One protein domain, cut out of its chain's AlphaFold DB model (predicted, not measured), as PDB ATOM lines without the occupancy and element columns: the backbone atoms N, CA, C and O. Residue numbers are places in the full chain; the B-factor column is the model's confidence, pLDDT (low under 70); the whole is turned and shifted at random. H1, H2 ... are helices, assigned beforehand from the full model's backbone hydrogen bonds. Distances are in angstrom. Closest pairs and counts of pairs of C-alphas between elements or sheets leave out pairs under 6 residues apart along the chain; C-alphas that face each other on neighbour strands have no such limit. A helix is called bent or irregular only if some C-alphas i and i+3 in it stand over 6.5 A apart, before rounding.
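What this domain is: This is residues 19 to 61 of the 62 residues of an uncharacterized protein of Bradyrhizobium pachyrhizi (UniProt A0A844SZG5). Two helices of similar length are joined by a long looped link, and the chain folds back through it, with the last part of H2 set over a part of H1 at a slant. The two helices run opposite ways and meet over a small patch, while the link, residues 33 to 47, joins their other ends. The printed part has 43 residues with two named helices, H1 then H2, and no named strand; its class is all helix. It is compact, with a radius of gyration of the C-alphas of 10.5 A, and spans 30 by 20 by 15 A.

Where its parts are: H1 takes residues 19 to 32 and is 20.0 A from first to last C-alpha, beginning with C-alpha 19 at (-14.107, -23.610, -35.855). H1 is irregular, but only just: C-alphas 24 and 27 are 6.9 A apart. Residues 33 to 47 hold no named element. H2 takes residues 48 to 60, is 18.2 A long, and ends with C-alpha 60 at (-18.639, -27.309, -19.487).

How they stand to each other: H1 touches H2 with residues 24 to 28 alone, and H2 touches H1 with residues 55 to 59 alone. Their closest C-alphas, those of Glu 24 and Ile 59, are 7.3 A apart. Their lines stand at a steep tilt of 53 degrees, opposite ways; the line of H1 is a rough one. Of the O i to N i+4 pairs, 6 of 10 in H1 and 8 of 9 in H2 are within hydrogen-bond range.

The domain as a whole: The two C-alphas farthest apart, those of Ala 19 and Asn 45, are 30.6 A apart. The printed part has no cut, and the link from H1 to H2, 15 residues, is long. The mean pLDDT of the printed part is 94.4; residue 61 alone is under 70.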
ATOM      1  N   ALA A  19     -13.682 -25.002 -35.978       91.00
ATOM      2  CA  ALA A  19     -14.107 -23.610 -35.855       91.00
ATOM      3  C   ALA A  19     -15.105 -23.381 -34.702       91.00
ATOM      4  O   ALA A  19     -15.123 -22.294 -34.130       91.00
ATOM      5  N   GLU A  20     -15.914 -24.385 -34.353       89.25
ATOM      6  CA  GLU A  20     -16.855 -24.323 -33.227       89.25
ATOM      7  C   GLU A  20     -16.105 -24.423 -31.898       89.25
ATOM      8  O   GLU A  20     -16.312 -23.594 -31.017       89.25
ATOM      9  N   ILE A  21     -15.147 -25.353 -31.795       89.44
ATOM     10  CA  ILE A  21     -14.262 -25.476 -30.623       89.44
ATOM     11  C   ILE A  21     -13.481 -24.171 -30.415       89.44
ATOM     12  O   ILE A  21     -13.434 -23.624 -29.316       89.44
ATOM     13  N   ASP A  22     -12.916 -23.625 -31.492       92.62
ATOM     14  CA  ASP A  22     -12.234 -22.334 -31.482       92.62
ATOM     15  C   ASP A  22     -13.148 -21.210 -30.978       92.62
ATOM     16  O   ASP A  22     -12.710 -20.353 -30.210       92.62
ATOM     17  N   ALA A  23     -14.405 -21.177 -31.423       92.50
ATOM     18  CA  ALA A  23     -15.365 -20.159 -31.017       92.50
ATOM     19  C   ALA A  23     -15.709 -20.247 -29.521       92.50
ATOM     20  O   ALA A  23     -15.819 -19.204 -28.877       92.50
ATOM     21  N   GLU A  24     -15.814 -21.458 -28.967       91.50
ATOM     22  CA  GLU A  24     -16.054 -21.702 -27.536       91.50
ATOM     23  C   GLU A  24     -14.841 -21.313 -26.669       91.50
ATOM     24  O   GLU A  24     -14.996 -20.702 -25.612       91.50
ATOM     25  N   VAL A  25     -13.618 -21.608 -27.125       93.25
ATOM     26  CA  VAL A  25     -12.390 -21.438 -26.322       93.25
ATOM     27  C   VAL A  25     -11.789 -20.028 -26.431       93.25
ATOM     28  O   VAL A  25     -11.196 -19.523 -25.474       93.25
ATOM     29  N   ARG A  26     -11.959 -19.332 -27.566       95.88
ATOM     30  CA  ARG A  26     -11.407 -17.976 -27.798       95.88
ATOM     31  C   ARG A  26     -11.731 -16.951 -26.700       95.88
ATOM     32  O   ARG A  26     -10.830 -16.177 -26.372       95.88
ATOM     33  N   PRO A  27     -12.955 -16.872 -26.141       95.56
ATOM     34  CA  PRO A  27     -13.256 -15.953 -25.044       95.56
ATOM     35  C   PRO A  27     -12.395 -16.206 -23.804       95.56
ATOM     36  O   PRO A  27     -11.920 -15.249 -23.203       95.56
ATOM     37  N   LEU A  28     -12.143 -17.475 -23.468       95.69
ATOM     38  CA  LEU A  28     -11.322 -17.861 -22.319       95.69
ATOM     39  C   LEU A  28      -9.845 -17.561 -22.560       95.69
ATOM     40  O   LEU A  28      -9.180 -17.018 -21.682       95.69
ATOM     41  N   LEU A  29      -9.345 -17.818 -23.774       96.69
ATOM     42  CA  LEU A  29      -7.966 -17.481 -24.135       96.69
ATOM     43  C   LEU A  29      -7.683 -15.988 -23.971       96.69
ATOM     44  O   LEU A  29      -6.638 -15.631 -23.447       96.69
ATOM     45  N   LYS A  30      -8.628 -15.102 -24.308       96.12
ATOM     46  CA  LYS A  30      -8.462 -13.650 -24.101       96.12
ATOM     47  C   LYS A  30      -8.273 -13.252 -22.633       96.12
ATOM     48  O   LYS A  30      -7.753 -12.171 -22.372       96.12
ATOM     49  N   LEU A  31      -8.711 -14.080 -21.682       95.69
ATOM     50  CA  LEU A  31      -8.561 -13.803 -20.252       95.69
ATOM     51  C   LEU A  31      -7.154 -14.103 -19.737       95.69
ATOM     52  O   LEU A  31      -6.781 -13.534 -18.713       95.69
ATOM     53  N   VAL A  32      -6.398 -14.958 -20.431       96.69
ATOM     54  CA  VAL A  32      -5.097 -15.481 -19.981       96.69
ATOM     55  C   VAL A  32      -3.945 -15.169 -20.942       96.69
ATOM     56  O   VAL A  32      -2.792 -15.112 -20.521       96.69
ATOM     57  N   ASP A  33      -4.238 -14.949 -22.223       97.25
ATOM     58  CA  ASP A  33      -3.249 -14.684 -23.264       97.25
ATOM     59  C   ASP A  33      -2.478 -13.391 -22.974       97.25
ATOM     60  O   ASP A  33      -3.075 -12.354 -22.692       97.25
ATOM     61  N   HIS A  34      -1.144 -13.459 -23.033       96.94
ATOM     62  CA  HIS A  34      -0.240 -12.347 -22.712       96.94
ATOM     63  C   HIS A  34      -0.477 -11.699 -21.329       96.94
ATOM     64  O   HIS A  34      -0.210 -10.509 -21.143       96.94
ATOM     65  N   ARG A  35      -0.960 -12.462 -20.340       95.06
ATOM     66  CA  ARG A  35      -1.169 -11.988 -18.962       95.06
ATOM     67  C   ARG A  35      -0.394 -12.827 -17.958       95.06
ATOM     68  O   ARG A  35      -0.058 -13.983 -18.203       95.06
ATOM     69  N   HIS A  36      -0.120 -12.231 -16.804       97.38
ATOM     70  CA  HIS A  36       0.387 -12.970 -15.662       97.38
ATOM     71  C   HIS A  36      -0.764 -13.792 -15.066       97.38
ATOM     72  O   HIS A  36      -1.759 -13.227 -14.615       97.38
ATOM     73  N   LEU A  37      -0.660 -15.124 -15.111       97.44
ATOM     74  CA  LEU A  37      -1.775 -16.010 -14.752       97.44
ATOM     75  C   LEU A  37      -2.225 -15.836 -13.300       97.44
ATOM     76  O   LEU A  37      -3.417 -15.927 -13.036       97.44
ATOM     77  N   ASN A  38      -1.306 -15.510 -12.385       97.88
ATOM     78  CA  ASN A  38      -1.642 -15.299 -10.976       97.88
ATOM     79  C   ASN A  38      -2.585 -14.107 -10.733       97.88
ATOM     80  O   ASN A  38      -3.155 -14.024  -9.651       97.88
ATOM     81  N   ASP A  39      -2.752 -13.204 -11.707       97.56
ATOM     82  CA  ASP A  39      -3.663 -12.053 -11.603       97.56
ATOM     83  C   ASP A  39      -5.077 -12.373 -12.128       97.56
ATOM     84  O   ASP A  39      -5.963 -11.514 -12.125       97.56
ATOM     85  N   VAL A  40      -5.294 -13.589 -12.638       96.62
ATOM     86  CA  VAL A  40      -6.594 -14.062 -13.119       96.62
ATOM     87  C   VAL A  40      -7.303 -14.784 -11.975       96.62
ATOM     88  O   VAL A  40      -6.752 -15.709 -11.387       96.62
ATOM     89  N   GLU A  41      -8.539 -14.377 -11.681       95.75
ATOM     90  CA  GLU A  41      -9.362 -14.972 -10.622       95.75
ATOM     91  C   GLU A  41      -9.503 -16.493 -10.804       95.75
ATOM     92  O   GLU A  41      -9.938 -16.977 -11.859       95.75
ATOM     93  N   GLY A  42      -9.128 -17.243  -9.765       95.50
ATOM     94  CA  GLY A  42      -9.091 -18.705  -9.750       95.50
ATOM     95  C   GLY A  42      -7.797 -19.323 -10.295       95.50
ATOM     96  O   GLY A  42      -7.707 -20.547 -10.365       95.50
ATOM     97  N   LEU A  43      -6.807 -18.516 -10.693       97.88
ATOM     98  CA  LEU A  43      -5.481 -18.950 -11.157       97.88
ATOM     99  C   LEU A  43      -4.340 -18.376 -10.303       97.88
ATOM    100  O   LEU A  43      -3.200 -18.305 -10.757       97.88
ATOM    101  N   GLU A  44      -4.594 -18.021  -9.044       97.88
ATOM    102  CA  GLU A  44      -3.607 -17.423  -8.133       97.88
ATOM    103  C   GLU A  44      -2.394 -18.345  -7.894       97.88
ATOM    104  O   GLU A  44      -1.291 -17.874  -7.605       97.88
ATOM    105  N   ASN A  45      -2.580 -19.662  -8.063       97.56
ATOM    106  CA  ASN A  45      -1.529 -20.679  -8.086       97.56
ATOM    107  C   ASN A  45      -1.649 -21.559  -9.354       97.56
ATOM    108  O   ASN A  45      -2.199 -22.665  -9.287       97.56
ATOM    109  N   PRO A  46      -1.154 -21.094 -10.517       97.19
ATOM    110  CA  PRO A  46      -1.467 -21.653 -11.832       97.19
ATOM    111  C   PRO A  46      -0.612 -22.891 -12.149       97.19
ATOM    112  O   PRO A  46       0.169 -22.925 -13.100       97.19
ATOM    113  N   THR A  47      -0.739 -23.936 -11.330       98.12
ATOM    114  CA  THR A  47      -0.211 -25.262 -11.676       98.12
ATOM    115  C   THR A  47      -0.983 -25.840 -12.864       98.12
ATOM    116  O   THR A  47      -2.124 -25.458 -13.113       98.12
ATOM    117  N   ALA A  48      -0.398 -26.804 -13.580       97.88
ATOM    118  CA  ALA A  48      -1.064 -27.417 -14.732       97.88
ATOM    119  C   ALA A  48      -2.450 -28.000 -14.384       97.88
ATOM    120  O   ALA A  48      -3.377 -27.842 -15.166       97.88
ATOM    121  N   ALA A  49      -2.602 -28.614 -13.203       97.88
ATOM    122  CA  ALA A  49      -3.888 -29.139 -12.737       97.88
ATOM    123  C   ALA A  49      -4.925 -28.022 -12.528       97.88
ATOM    124  O   ALA A  49      -6.014 -28.095 -13.080       97.88
ATOM    125  N   VAL A  50      -4.545 -26.946 -11.827       97.81
ATOM    126  CA  VAL A  50      -5.430 -25.791 -11.583       97.81
ATOM    127  C   VAL A  50      -5.843 -25.116 -12.894       97.81
ATOM    128  O   VAL A  50      -6.997 -24.741 -13.051       97.81
ATOM    129  N   ILE A  51      -4.926 -24.997 -13.861       97.56
ATOM    130  CA  ILE A  51      -5.242 -24.448 -15.188       97.56
ATOM    131  C   ILE A  51      -6.266 -25.332 -15.909       97.56
ATOM    132  O   ILE A  51      -7.218 -24.810 -16.483       97.56
ATOM    133  N   VAL A  52      -6.078 -26.656 -15.890       96.50
ATOM    134  CA  VAL A  52      -7.019 -27.600 -16.511       96.50
ATOM    135  C   VAL A  52      -8.403 -27.453 -15.888       96.50
ATOM    136  O   VAL A  52      -9.351 -27.214 -16.633       96.50
ATOM    137  N   ASP A  53      -8.509 -27.505 -14.560       95.88
ATOM    138  CA  ASP A  53      -9.787 -27.371 -13.852       95.88
ATOM    139  C   ASP A  53     -10.461 -26.027 -14.181       95.88
ATOM    140  O   ASP A  53     -11.620 -25.986 -14.589       95.88
ATOM    141  N   TRP A  54      -9.700 -24.927 -14.152       96.75
ATOM    142  CA  TRP A  54     -10.209 -23.587 -14.452       96.75
ATOM    143  C   TRP A  54     -10.823 -23.467 -15.854       96.75
ATOM    144  O   TRP A  54     -11.858 -22.809 -16.018       96.75
ATOM    145  N   PHE A  55     -10.193 -24.081 -16.865       96.25
ATOM    146  CA  PHE A  55     -10.719 -24.121 -18.232       96.25
ATOM    147  C   PHE A  55     -11.923 -25.058 -18.342       96.25
ATOM    148  O   PHE A  55     -12.909 -24.692 -18.980       96.25
ATOM    149  N   PHE A  56     -11.866 -26.241 -17.728       94.25
ATOM    150  CA  PHE A  56     -12.943 -27.230 -17.786       94.25
ATOM    151  C   PHE A  56     -14.244 -26.703 -17.178       94.25
ATOM    152  O   PHE A  56     -15.279 -26.774 -17.844       94.25
ATOM    153  N   ASP A  57     -14.183 -26.098 -15.990       94.69
ATOM    154  CA  ASP A  57     -15.350 -25.517 -15.314       94.69
ATOM    155  C   ASP A  57     -16.036 -24.460 -16.196       94.69
ATOM    156  O   ASP A  57     -17.262 -24.392 -16.299       94.69
ATOM    157  N   ARG A  58     -15.238 -23.667 -16.922       93.38
ATOM    158  CA  ARG A  58     -15.726 -22.576 -17.783       93.38
ATOM    159  C   ARG A  58     -16.201 -23.026 -19.164       93.38
ATOM    160  O   ARG A  58     -16.990 -22.308 -19.772       93.38
ATOM    161  N   ILE A  59     -15.733 -24.168 -19.667       90.75
ATOM    162  CA  ILE A  59     -16.178 -24.738 -20.951       90.75
ATOM    163  C   ILE A  59     -17.457 -25.561 -20.763       90.75
ATOM    164  O   ILE A  59     -18.368 -25.469 -21.581       90.75
ATOM    165  N   LEU A  60     -17.531 -26.372 -19.703       78.69
ATOM    166  CA  LEU A  60     -18.639 -27.309 -19.487       78.69
ATOM    167  C   LEU A  60     -19.820 -26.702 -18.715       78.69
ATOM    168  O   LEU A  60     -20.910 -27.270 -18.756       78.69
ATOM    169  N   GLY A  61     -19.637 -25.540 -18.075       62.50
ATOM    170  CA  GLY A  61     -20.697 -24.839 -17.343       62.50
ATOM    171  C   GLY A  61     -21.161 -25.567 -16.076       62.50
ATOM    172  O   GLY A  61     -22.346 -25.490 -15.745       62.50
TER     173      GLY A  61